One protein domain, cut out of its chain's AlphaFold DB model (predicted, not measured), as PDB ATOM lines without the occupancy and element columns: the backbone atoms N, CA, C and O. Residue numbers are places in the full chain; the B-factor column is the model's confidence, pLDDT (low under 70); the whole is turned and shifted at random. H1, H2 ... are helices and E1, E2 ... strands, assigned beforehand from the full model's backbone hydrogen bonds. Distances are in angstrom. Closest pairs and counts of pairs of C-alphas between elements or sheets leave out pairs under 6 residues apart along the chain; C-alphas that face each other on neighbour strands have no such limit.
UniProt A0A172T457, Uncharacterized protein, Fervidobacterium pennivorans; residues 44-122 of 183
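AT A GLANCE: This is residues 44 to 122 of the 183 residues of an uncharacterized protein of Fervidobacterium pennivorans (UniProt A0A172T457). A small hairpin of two strands, E1 and E2, is in the middle, with the long helix H1 along its E2 side and H3 on its E1 side, where residues 89 to 97 of H3 come near E1; the shorter helix H2 forms a helical hairpin with H3, is apart from E1 and H1, and comes near E2 where Ser 75 and Trp 121 have their C-alphas 6.3 A apart. Residues 98 to 107, of which 98 to 102 belong to H3, stand free and stick out from the rest. The printed part has 79 residues, with three named helices and two named strands in the order H1, H2, H3, E1, E2; the sheet, in the order E1 - E2, is antiparallel. The class is mostly helix. The whole is compact, with a radius of gyration of the C-alphas of 12.7 A, and spans 34 by 32 by 21 A.

IN THESE COORDINATES: H1 is residues 46 to 64, beginning at C-alpha 46 at (-15.216, 2.883, -57.287), and measures 27.4 A from first to last C-alpha. H2 is residues 75 to 83, 12.2 A long. H3 is residues 88 to 102, 21.3 A long, and ends at C-alpha 102 at (0.407, 2.899, -32.166). E1 is residues 110 to 114, 12.9 A long. E2 is residues 117 to 121, 13.0 A long, ending at C-alpha 121 at (-9.257, 8.417, -45.713).

HOW THE PARTS SIT: E1 and E2 are a hairpin of antiparallel neighbours, their directions at 160 degrees. N 112 and O 119 are 2.7 A apart and N 114 and O 117 are 2.9 A apart, both within hydrogen-bond range. H1 has 10 pairs of C-alphas within 8 A of E2, the closest being those of Asn 57 and Leu 119, 5.9 A apart. H3 has 2 such pairs with E1, the closest C-alphas being those of Ala 90 and Ile 114, 7.6 A apart. H2 and H3 are a helical hairpin and touch, through residues 90 to 94 of H3 alone; their closest C-alphas, of Phe 83 and Ala 91, are 5.7 A apart. They run opposite ways at a shallow tilt of 34 degrees, only just short of steep. H1 is apart from H2 and from H3. In H1, H2 and H3 every O i to N i+4 pair is within hydrogen-bond range.

THE WHOLE: The two C-alphas farthest apart are those of Pro 44 and Arg 88, 38.8 A. The printed part has no cut. The links H2 to H3 and E1 to E2 are tight, and H1 to H2 and H3 to E1 are short. The mean pLDDT of the printed part is 75.5, with low confidence under 70 at residues 44 to 45, residue 95, residues 97 to 112 and residue 114.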
ATOM      1  N   PRO A  44     -14.943   0.523 -62.329       64.25
ATOM      2  CA  PRO A  44     -13.731   1.304 -62.590       64.25
ATOM      3  C   PRO A  44     -13.770   2.676 -61.903       64.25
ATOM      4  O   PRO A  44     -12.735   3.284 -61.651       64.25
ATOM      5  N   TYR A  45     -14.963   3.140 -61.532       68.56
ATOM      6  CA  TYR A  45     -15.192   4.406 -60.852       68.56
ATOM      7  C   TYR A  45     -15.291   4.277 -59.333       68.56
ATOM      8  O   TYR A  45     -15.536   5.283 -58.673       68.56
ATOM      9  N   LYS A  46     -15.099   3.085 -58.744       74.44
ATOM     10  CA  LYS A  46     -15.216   2.883 -57.287       74.44
ATOM     11  C   LYS A  46     -14.401   3.924 -56.513       74.44
ATOM     12  O   LYS A  46     -14.952   4.637 -55.682       74.44
ATOM     13  N   TYR A  47     -13.115   4.055 -56.826       70.56
ATOM     14  CA  TYR A  47     -12.232   5.002 -56.146       70.56
ATOM     15  C   TYR A  47     -12.563   6.463 -56.468       70.56
ATOM     16  O   TYR A  47     -12.520   7.307 -55.574       70.56
ATOM     17  N   LEU A  48     -12.990   6.761 -57.700       77.81
ATOM     18  CA  LEU A  48     -13.431   8.102 -58.090       77.81
ATOM     19  C   LEU A  48     -14.662   8.550 -57.282       77.81
ATOM     20  O   LEU A  48     -14.686   9.664 -56.762       77.81
ATOM     21  N   ILE A  49     -15.665   7.681 -57.143       77.88
ATOM     22  CA  ILE A  49     -16.894   7.957 -56.385       77.88
ATOM     23  C   ILE A  49     -16.580   8.118 -54.897       77.88
ATOM     24  O   ILE A  49     -17.054   9.069 -54.272       77.88
ATOM     25  N   LEU A  50     -15.748   7.237 -54.334       80.56
ATOM     26  CA  LEU A  50     -15.308   7.333 -52.938       80.56
ATOM     27  C   LEU A  50     -14.555   8.644 -52.684       80.56
ATOM     28  O   LEU A  50     -14.817   9.331 -51.697       80.56
ATOM     29  N   ARG A  51     -13.686   9.043 -53.619       79.94
ATOM     30  CA  ARG A  51     -12.960  10.312 -53.570       79.94
ATOM     31  C   ARG A  51     -13.909  11.504 -53.577       79.94
ATOM     32  O   ARG A  51     -13.811  12.347 -52.695       79.94
ATOM     33  N   LYS A  52     -14.833  11.573 -54.538       82.50
ATOM     34  CA  LYS A  52     -15.774  12.699 -54.650       82.50
ATOM     35  C   LYS A  52     -16.711  12.792 -53.453       82.50
ATOM     36  O   LYS A  52     -16.931  13.884 -52.938       82.50
ATOM     37  N   THR A  53     -17.179  11.653 -52.951       84.19
ATOM     38  CA  THR A  53     -17.952  11.591 -51.705       84.19
ATOM     39  C   THR A  53     -17.150  12.159 -50.534       84.19
ATOM     40  O   THR A  53     -17.654  12.987 -49.779       84.19
ATOM     41  N   ASN A  54     -15.879  11.778 -50.403       84.12
ATOM     42  CA  ASN A  54     -15.036  12.277 -49.324       84.12
ATOM     43  C   ASN A  54     -14.685  13.766 -49.465       84.12
ATOM     44  O   ASN A  54     -14.654  14.478 -48.466       84.12
ATOM     45  N   GLU A  55     -14.461  14.253 -50.689       87.31
ATOM     46  CA  GLU A  55     -14.260  15.680 -50.979       87.31
ATOM     47  C   GLU A  55     -15.443  16.516 -50.470       87.31
ATOM     48  O   GLU A  55     -15.250  17.507 -49.760       87.31
ATOM     49  N   ILE A  56     -16.666  16.068 -50.765       86.56
ATOM     50  CA  ILE A  56     -17.903  16.703 -50.297       86.56
ATOM     51  C   ILE A  56     -17.993  16.640 -48.769       86.56
ATOM     52  O   ILE A  56     -18.254  17.657 -48.127       86.56
ATOM     53  N   ASN A  57     -17.728  15.479 -48.168       86.38
ATOM     54  CA  ASN A  57     -17.817  15.312 -46.718       86.38
ATOM     55  C   ASN A  57     -16.809  16.196 -45.971       86.38
ATOM     56  O   ASN A  57     -17.175  16.810 -44.969       86.38
ATOM     57  N   GLN A  58     -15.574  16.329 -46.470       86.81
ATOM     58  CA  GLN A  58     -14.587  17.255 -45.906       86.81
ATOM     59  C   GLN A  58     -15.104  18.696 -45.942       86.81
ATOM     60  O   GLN A  58     -15.056  19.397 -44.932       86.81
ATOM     61  N   GLN A  59     -15.647  19.139 -47.074       88.62
ATOM     62  CA  GLN A  59     -16.193  20.490 -47.191       88.62
ATOM     63  C   GLN A  59     -17.381  20.715 -46.248       88.62
ATOM     64  O   GLN A  59     -17.395  21.708 -45.524       88.62
ATOM     65  N   LEU A  60     -18.335  19.780 -46.198       87.75
ATOM     66  CA  LEU A  60     -19.487  19.841 -45.291       87.75
ATOM     67  C   LEU A  60     -19.054  19.913 -43.825       87.75
ATOM     68  O   LEU A  60     -19.602  20.707 -43.061       87.75
ATOM     69  N   PHE A  61     -18.042  19.133 -43.448       85.25
ATOM     70  CA  PHE A  61     -17.513  19.127 -42.092       85.25
ATOM     71  C   PHE A  61     -16.991  20.509 -41.684       85.25
ATOM     72  O   PHE A  61     -17.367  21.028 -40.637       85.25
ATOM     73  N   PHE A  62     -16.162  21.152 -42.511       86.50
ATOM     74  CA  PHE A  62     -15.602  22.462 -42.161       86.50
ATOM     75  C   PHE A  62     -16.582  23.624 -42.340       86.50
ATOM     76  O   PHE A  62     -16.454  24.632 -41.636       86.50
ATOM     77  N   LEU A  63     -17.592  23.476 -43.201       87.25
ATOM     78  CA  LEU A  63     -18.709  24.417 -43.281       87.25
ATOM     79  C   LEU A  63     -19.457  24.518 -41.949       87.25
ATOM     80  O   LEU A  63     -19.829  25.624 -41.557       87.25
ATOM     81  N   GLU A  64     -19.597  23.410 -41.212       84.25
ATOM     82  CA  GLU A  64     -20.188  23.409 -39.866       84.25
ATOM     83  C   GLU A  64     -19.449  24.361 -38.908       84.25
ATOM     84  O   GLU A  64     -20.063  25.046 -38.090       84.25
ATOM     85  N   TYR A  65     -18.131  24.473 -39.070       84.00
ATOM     86  CA  TYR A  65     -17.261  25.346 -38.281       84.00
ATOM     87  C   TYR A  65     -16.991  26.703 -38.946       84.00
ATOM     88  O   TYR A  65     -16.097  27.433 -38.516       84.00
ATOM     89  N   LYS A  66     -17.740  27.053 -40.004       85.44
ATOM     90  CA  LYS A  66     -17.571  28.279 -40.806       85.44
ATOM     91  C   LYS A  66     -16.144  28.470 -41.346       85.44
ATOM     92  O   LYS A  66     -15.698  29.601 -41.543       85.44
ATOM     93  N   ARG A  67     -15.418  27.379 -41.605       84.38
ATOM     94  CA  ARG A  67     -14.066  27.405 -42.181       84.38
ATOM     95  C   ARG A  67     -14.095  26.964 -43.636       84.38
ATOM     96  O   ARG A  67     -14.723  25.972 -43.990       84.38
ATOM     97  N   ARG A  68     -13.366  27.689 -44.485       82.62
ATOM     98  CA  ARG A  68     -13.076  27.254 -45.854       82.62
ATOM     99  C   ARG A  68     -11.756  26.502 -45.850       82.62
ATOM    100  O   ARG A  68     -10.759  27.030 -45.366       82.62
ATOM    101  N   ILE A  69     -11.758  25.300 -46.407       82.50
ATOM    102  CA  ILE A  69     -10.554  24.490 -46.571       82.50
ATOM    103  C   ILE A  69     -10.344  24.145 -48.041       82.50
ATOM    104  O   ILE A  69     -11.295  24.078 -48.822       82.50
ATOM    105  N   LYS A  70      -9.087  23.899 -48.406       85.19
ATOM    106  CA  LYS A  70      -8.779  23.101 -49.592       85.19
ATOM    107  C   LYS A  70      -8.931  21.635 -49.195       85.19
ATOM    108  O   LYS A  70      -8.545  21.281 -48.086       85.19
ATOM    109  N   VAL A  71      -9.513  20.810 -50.062       83.75
ATOM    110  CA  VAL A  71      -9.614  19.369 -49.796       83.75
ATOM    111  C   VAL A  71      -8.202  18.808 -49.666       83.75
ATOM    112  O   VAL A  71      -7.355  19.062 -50.524       83.75
ATOM    113  N   TYR A  72      -7.962  18.066 -48.591       82.94
ATOM    114  CA  TYR A  72      -6.686  17.421 -48.338       82.94
ATOM    115  C   TYR A  72      -6.755  15.946 -48.737       82.94
ATOM    116  O   TYR A  72      -7.664  15.222 -48.322       82.94
ATOM    117  N   ASP A  73      -5.775  15.504 -49.527       77.62
ATOM    118  CA  ASP A  73      -5.587  14.085 -49.848       77.62
ATOM    119  C   ASP A  73      -4.886  13.330 -48.698       77.62
ATOM    120  O   ASP A  73      -5.143  12.145 -48.478       77.62
ATOM    121  N   ASP A  74      -4.022  14.010 -47.936       81.75
ATOM    122  CA  ASP A  74      -3.284  13.419 -46.818       81.75
ATOM    123  C   ASP A  74      -4.079  13.469 -45.507       81.75
ATOM    124  O   ASP A  74      -4.638  14.494 -45.114       81.75
ATOM    125  N   SER A  75      -4.065  12.360 -44.766       81.06
ATOM    126  CA  SER A  75      -4.759  12.266 -43.478       81.06
ATOM    127  C   SER A  75      -4.124  13.167 -42.422       81.06
ATOM    128  O   SER A  75      -4.831  13.736 -41.594       81.06
ATOM    129  N   LYS A  76      -2.791  13.294 -42.418       81.94
ATOM    130  CA  LYS A  76      -2.083  14.060 -41.378       81.94
ATOM    131  C   LYS A  76      -2.379  15.556 -41.452       81.94
ATOM    132  O   LYS A  76      -2.552  16.199 -40.419       81.94
ATOM    133  N   THR A  77      -2.455  16.109 -42.659       84.19
ATOM    134  CA  THR A  77      -2.788  17.526 -42.866       84.19
ATOM    135  C   THR A  77      -4.246  17.797 -42.495       84.19
ATOM    136  O   THR A  77      -4.540  18.787 -41.819       84.19
ATOM    137  N   LEU A  78      -5.151  16.872 -42.837       83.19
ATOM    138  CA  LEU A  78      -6.544  16.924 -42.404       83.19
ATOM    139  C   LEU A  78      -6.656  16.905 -40.870       83.19
ATOM    140  O   LEU A  78      -7.333  17.754 -40.297       83.19
ATOM    141  N   GLU A  79      -5.947  16.007 -40.187       81.19
ATOM    142  CA  GLU A  79      -5.941  15.910 -38.720       81.19
ATOM    143  C   GLU A  79      -5.446  17.172 -38.027       81.19
ATOM    144  O   GLU A  79      -6.085  17.646 -37.093       81.19
ATOM    145  N   GLN A  80      -4.333  17.742 -38.489       83.69
ATOM    146  CA  GLN A  80      -3.821  19.005 -37.954       83.69
ATOM    147  C   GLN A  80      -4.861  20.120 -38.094       83.69
ATOM    148  O   GLN A  80      -5.103  20.884 -37.156       83.69
ATOM    149  N   THR A  81      -5.532  20.170 -39.247       83.75
ATOM    150  CA  THR A  81      -6.597  21.143 -39.494       83.75
ATOM    151  C   THR A  81      -7.779  20.913 -38.554       83.75
ATOM    152  O   THR A  81      -8.275  21.870 -37.963       83.75
ATOM    153  N   ILE A  82      -8.192  19.663 -38.338       82.38
ATOM    154  CA  ILE A  82      -9.261  19.301 -37.399       82.38
ATOM    155  C   ILE A  82      -8.877  19.671 -35.955       82.38
ATOM    156  O   ILE A  82      -9.675  20.292 -35.256       82.38
ATOM    157  N   PHE A  83      -7.653  19.372 -35.507       80.31
ATOM    158  CA  PHE A  83      -7.170  19.767 -34.178       80.31
ATOM    159  C   PHE A  83      -7.216  21.284 -33.970       80.31
ATOM    160  O   PHE A  83      -7.581  21.753 -32.892       80.31
ATOM    161  N   SER A  84      -6.917  22.064 -35.011       82.12
ATOM    162  CA  SER A  84      -6.949  23.530 -34.946       82.12
ATOM    163  C   SER A  84      -8.358  24.126 -34.788       82.12
ATOM    164  O   SER A  84      -8.487  25.319 -34.507       82.12
ATOM    165  N   VAL A  85      -9.422  23.339 -34.992       80.31
ATOM    166  CA  VAL A  85     -10.814  23.767 -34.759       80.31
ATOM    167  C   VAL A  85     -11.120  23.879 -33.258       80.31
ATOM    168  O   VAL A  85     -12.063  24.571 -32.891       80.31
ATOM    169  N   GLN A  86     -10.302  23.266 -32.390       75.31
ATOM    170  CA  GLN A  86     -10.447  23.279 -30.926       75.31
ATOM    171  C   GLN A  86     -11.791  22.711 -30.408       75.31
ATOM    172  O   GLN A  86     -12.186  22.974 -29.275       75.31
ATOM    173  N   ASP A  87     -12.491  21.877 -31.191       78.88
ATOM    174  CA  ASP A  87     -13.659  21.120 -30.712       78.88
ATOM    175  C   ASP A  87     -13.188  19.866 -29.951       78.88
ATOM    176  O   ASP A  87     -12.455  19.024 -30.481       78.88
ATOM    177  N   ARG A  88     -13.645  19.709 -28.701       77.75
ATOM    178  CA  ARG A  88     -13.326  18.555 -27.842       77.75
ATOM    179  C   ARG A  88     -13.687  17.223 -28.500       77.75
ATOM    180  O   ARG A  88     -12.963  16.244 -28.327       77.75
ATOM    181  N   ARG A  89     -14.797  17.172 -29.244       76.06
ATOM    182  CA  ARG A  89     -15.239  15.950 -29.932       76.06
ATOM    183  C   ARG A  89     -14.222  15.566 -30.993       76.06
ATOM    184  O   ARG A  89     -13.719  14.450 -30.976       76.06
ATOM    185  N   ALA A  90     -13.858  16.522 -31.841       71.62
ATOM    186  CA  ALA A  90     -12.878  16.344 -32.900       71.62
ATOM    187  C   ALA A  90     -11.506  15.886 -32.359       71.62
ATOM    188  O   ALA A  90     -10.932  14.922 -32.865       71.62
ATOM    189  N   ALA A  91     -11.030  16.494 -31.266       71.69
ATOM    190  CA  ALA A  91      -9.770  16.125 -30.618       71.69
ATOM    191  C   ALA A  91      -9.781  14.705 -30.015       71.69
ATOM    192  O   ALA A  91      -8.806  13.965 -30.154       71.69
ATOM    193  N   MET A  92     -10.885  14.293 -29.377       75.50
ATOM    194  CA  MET A  92     -11.038  12.941 -28.817       75.50
ATOM    195  C   MET A  92     -10.993  11.847 -29.897       75.50
ATOM    196  O   MET A  92     -10.599  10.713 -29.625       75.50
ATOM    197  N   PHE A  93     -11.395  12.162 -31.129       70.44
ATOM    198  CA  PHE A  93     -11.361  11.200 -32.228       70.44
ATOM    199  C   PHE A  93      -9.957  10.997 -32.787       70.44
ATOM    200  O   PHE A  93      -9.553   9.853 -33.003       70.44
ATOM    201  N   ILE A  94      -9.189  12.071 -32.976       70.00
ATOM    202  CA  ILE A  94      -7.827  11.934 -33.497       70.00
ATOM    203  C   ILE A  94      -6.933  11.220 -32.482       70.00
ATOM    204  O   ILE A  94      -6.134  10.370 -32.866       70.00
ATOM    205  N   THR A  95      -7.109  11.470 -31.181       69.00
ATOM    206  CA  THR A  95      -6.376  10.720 -30.153       69.00
ATOM    207  C   THR A  95      -6.700   9.229 -30.212       69.00
ATOM    208  O   THR A  95      -5.774   8.429 -30.302       69.00
ATOM    209  N   LYS A  96      -7.981   8.830 -30.272       71.56
ATOM    210  CA  LYS A  96      -8.371   7.414 -30.455       71.56
ATOM    211  C   LYS A  96      -7.721   6.774 -31.682       71.56
ATOM    212  O   LYS A  96      -7.278   5.631 -31.609       71.56
ATOM    213  N   LYS A  97      -7.642   7.517 -32.787       69.88
ATOM    214  CA  LYS A  97      -6.955   7.075 -33.999       69.88
ATOM    215  C   LYS A  97      -5.465   6.840 -33.729       69.88
ATOM    216  O   LYS A  97      -4.992   5.736 -33.966       69.88
ATOM    217  N   VAL A  98      -4.735   7.834 -33.217       64.06
ATOM    218  CA  VAL A  98      -3.291   7.718 -32.920       64.06
ATOM    219  C   VAL A  98      -3.005   6.495 -32.048       64.06
ATOM    220  O   VAL A  98      -2.088   5.736 -32.350       64.06
ATOM    221  N   TRP A  99      -3.845   6.252 -31.040       57.81
ATOM    222  CA  TRP A  99      -3.772   5.053 -30.208       57.81
ATOM    223  C   TRP A  99      -3.935   3.762 -31.018       57.81
ATOM    224  O   TRP A  99      -3.109   2.865 -30.892       57.81
ATOM    225  N   HIS A 100      -4.947   3.668 -31.882       65.44
ATOM    226  CA  HIS A 100      -5.161   2.494 -32.736       65.44
ATOM    227  C   HIS A 100      -3.956   2.201 -33.653       65.44
ATOM    228  O   HIS A 100      -3.537   1.050 -33.767       65.44
ATOM    229  N   TYR A 101      -3.341   3.244 -34.225       61.72
ATOM    230  CA  TYR A 101      -2.128   3.120 -35.044       61.72
ATOM    231  C   TYR A 101      -0.898   2.695 -34.244       61.72
ATOM    232  O   TYR A 101      -0.125   1.859 -34.707       61.72
ATOM    233  N   TRP A 102      -0.712   3.249 -33.045       54.03
ATOM    234  CA  TRP A 102       0.407   2.899 -32.166       54.03
ATOM    235  C   TRP A 102       0.397   1.433 -31.734       54.03
ATOM    236  O   TRP A 102       1.461   0.854 -31.543       54.03
ATOM    237  N   TRP A 103      -0.778   0.808 -31.647       54.69
ATOM    238  CA  TRP A 103      -0.907  -0.617 -31.340       54.69
ATOM    239  C   TRP A 103      -0.656  -1.549 -32.537       54.69
ATOM    240  O   TRP A 103      -0.866  -2.753 -32.424       54.69
ATOM    241  N   GLY A 104      -0.202  -1.026 -33.681       51.00
ATOM    242  CA  GLY A 104       0.174  -1.847 -34.835       51.00
ATOM    243  C   GLY A 104      -1.003  -2.357 -35.670       51.00
ATOM    244  O   GLY A 104      -0.781  -3.108 -36.615       51.00
ATOM    245  N   TYR A 105      -2.235  -1.906 -35.397       53.75
ATOM    246  CA  TYR A 105      -3.431  -2.204 -36.200       53.75
ATOM    247  C   TYR A 105      -3.498  -1.356 -37.475       53.75
ATOM    248  O   TYR A 105      -4.538  -0.812 -37.844       53.75
ATOM    249  N   GLY A 106      -2.364  -1.200 -38.156       53.09
ATOM    250  CA  GLY A 106      -2.380  -0.619 -39.483       53.09
ATOM    251  C   GLY A 106      -3.295  -1.443 -40.388       53.09
ATOM    252  O   GLY A 106      -3.215  -2.667 -40.391       53.09
ATOM    253  N   ILE A 107      -4.066  -0.730 -41.210       54.16
ATOM    254  CA  ILE A 107      -4.685  -1.189 -42.461       54.16
ATOM    255  C   ILE A 107      -6.188  -1.522 -42.382       54.16
ATOM    256  O   ILE A 107      -6.596  -2.661 -42.568       54.16
ATOM    257  N   GLU A 108      -7.013  -0.475 -42.280       55.66
ATOM    258  CA  GLU A 108      -8.306  -0.366 -42.976       55.66
ATOM    259  C   GLU A 108      -8.519   1.096 -43.416       55.66
ATOM    260  O   GLU A 108      -7.798   2.000 -42.977       55.66
ATOM    261  N   TRP A 109      -9.490   1.344 -44.306       62.38
ATOM    262  CA  TRP A 109      -9.951   2.707 -44.587       62.38
ATOM    263  C   TRP A 109     -10.323   3.390 -43.284       62.38
ATOM    264  O   TRP A 109     -11.142   2.887 -42.512       62.38
ATOM    265  N   ILE A 110      -9.750   4.560 -43.040       63.81
ATOM    266  CA  ILE A 110     -10.019   5.235 -41.782       63.81
ATOM    267  C   ILE A 110     -11.329   5.966 -41.940       63.81
ATOM    268  O   ILE A 110     -11.412   6.956 -42.666       63.81
ATOM    269  N   LYS A 111     -12.352   5.462 -41.260       68.50
ATOM    270  CA  LYS A 111     -13.653   6.102 -41.191       68.50
ATOM    271  C   LYS A 111     -13.742   6.965 -39.942       68.50
ATOM    272  O   LYS A 111     -13.613   6.482 -38.821       68.50
ATOM    273  N   TYR A 112     -14.033   8.237 -40.139       68.56
ATOM    274  CA  TYR A 112     -14.313   9.197 -39.088       68.56
ATOM    275  C   TYR A 112     -15.761   9.630 -39.212       68.56
ATOM    276  O   TYR A 112     -16.140  10.234 -40.206       68.56
ATOM    277  N   LYS A 113     -16.567   9.365 -38.190       70.56
ATOM    278  CA  LYS A 113     -17.933   9.873 -38.134       70.56
ATOM    279  C   LYS A 113     -18.008  11.015 -37.140       70.56
ATOM    280  O   LYS A 113     -17.804  10.802 -35.946       70.56
ATOM    281  N   ILE A 114     -18.337  12.210 -37.615       68.50
ATOM    282  CA  ILE A 114     -18.662  13.340 -36.746       68.50
ATOM    283  C   ILE A 114     -20.093  13.762 -37.056       68.50
ATOM    284  O   ILE A 114     -20.421  14.138 -38.179       68.50
ATOM    285  N   LYS A 115     -20.971  13.640 -36.053       72.94
ATOM    286  CA  LYS A 115     -22.428  13.765 -36.213       72.94
ATOM    287  C   LYS A 115     -22.960  12.830 -37.315       72.94
ATOM    288  O   LYS A 115     -23.027  11.618 -37.106       72.94
ATOM    289  N   HIS A 116     -23.322  13.391 -38.468       74.50
ATOM    290  CA  HIS A 116     -23.856  12.688 -39.638       74.50
ATOM    291  C   HIS A 116     -22.873  12.656 -40.818       74.50
ATOM    292  O   HIS A 116     -23.226  12.145 -41.875       74.50
ATOM    293  N   ILE A 117     -21.662  13.200 -40.653       77.81
ATOM    294  CA  ILE A 117     -20.665  13.316 -41.719       77.81
ATOM    295  C   ILE A 117     -19.589  12.256 -41.507       77.81
ATOM    296  O   ILE A 117     -18.929  12.227 -40.467       77.81
ATOM    297  N   ASP A 118     -19.417  11.404 -42.516       78.31
ATOM    298  CA  ASP A 118     -18.397  10.361 -42.548       78.31
ATOM    299  C   ASP A 118     -17.199  10.838 -43.387       78.31
ATOM    300  O   ASP A 118     -17.240  10.809 -44.616       78.31
ATOM    301  N   LEU A 119     -16.121  11.280 -42.745       77.00
ATOM    302  CA  LEU A 119     -14.842  11.495 -43.421       77.00
ATOM    303  C   LEU A 119     -14.153  10.144 -43.574       77.00
ATOM    304  O   LEU A 119     -14.095   9.359 -42.632       77.00
ATOM    305  N   LEU A 120     -13.640   9.855 -44.757       78.31
ATOM    306  CA  LEU A 120     -12.986   8.592 -45.062       78.31
ATOM    307  C   LEU A 120     -11.624   8.882 -45.660       78.31
ATOM    308  O   LEU A 120     -11.518   9.607 -46.642       78.31
ATOM    309  N   TRP A 121     -10.568   8.325 -45.088       75.81
ATOM    310  CA  TRP A 121      -9.257   8.417 -45.713       75.81
ATOM    311  C   TRP A 121      -8.905   7.118 -46.432       75.81
ATOM    312  O   TRP A 121      -9.054   6.017 -45.893       75.81
ATOM    313  N   TYR A 122      -8.424   7.296 -47.661       78.62
ATOM    314  CA  TYR A 122      -8.017   6.237 -48.568       78.62
ATOM    315  C   TYR A 122      -6.510   6.373 -48.801       78.62
ATOM    316  O   TYR A 122      -6.098   7.358 -49.418       78.62
TER     317      TYR A 122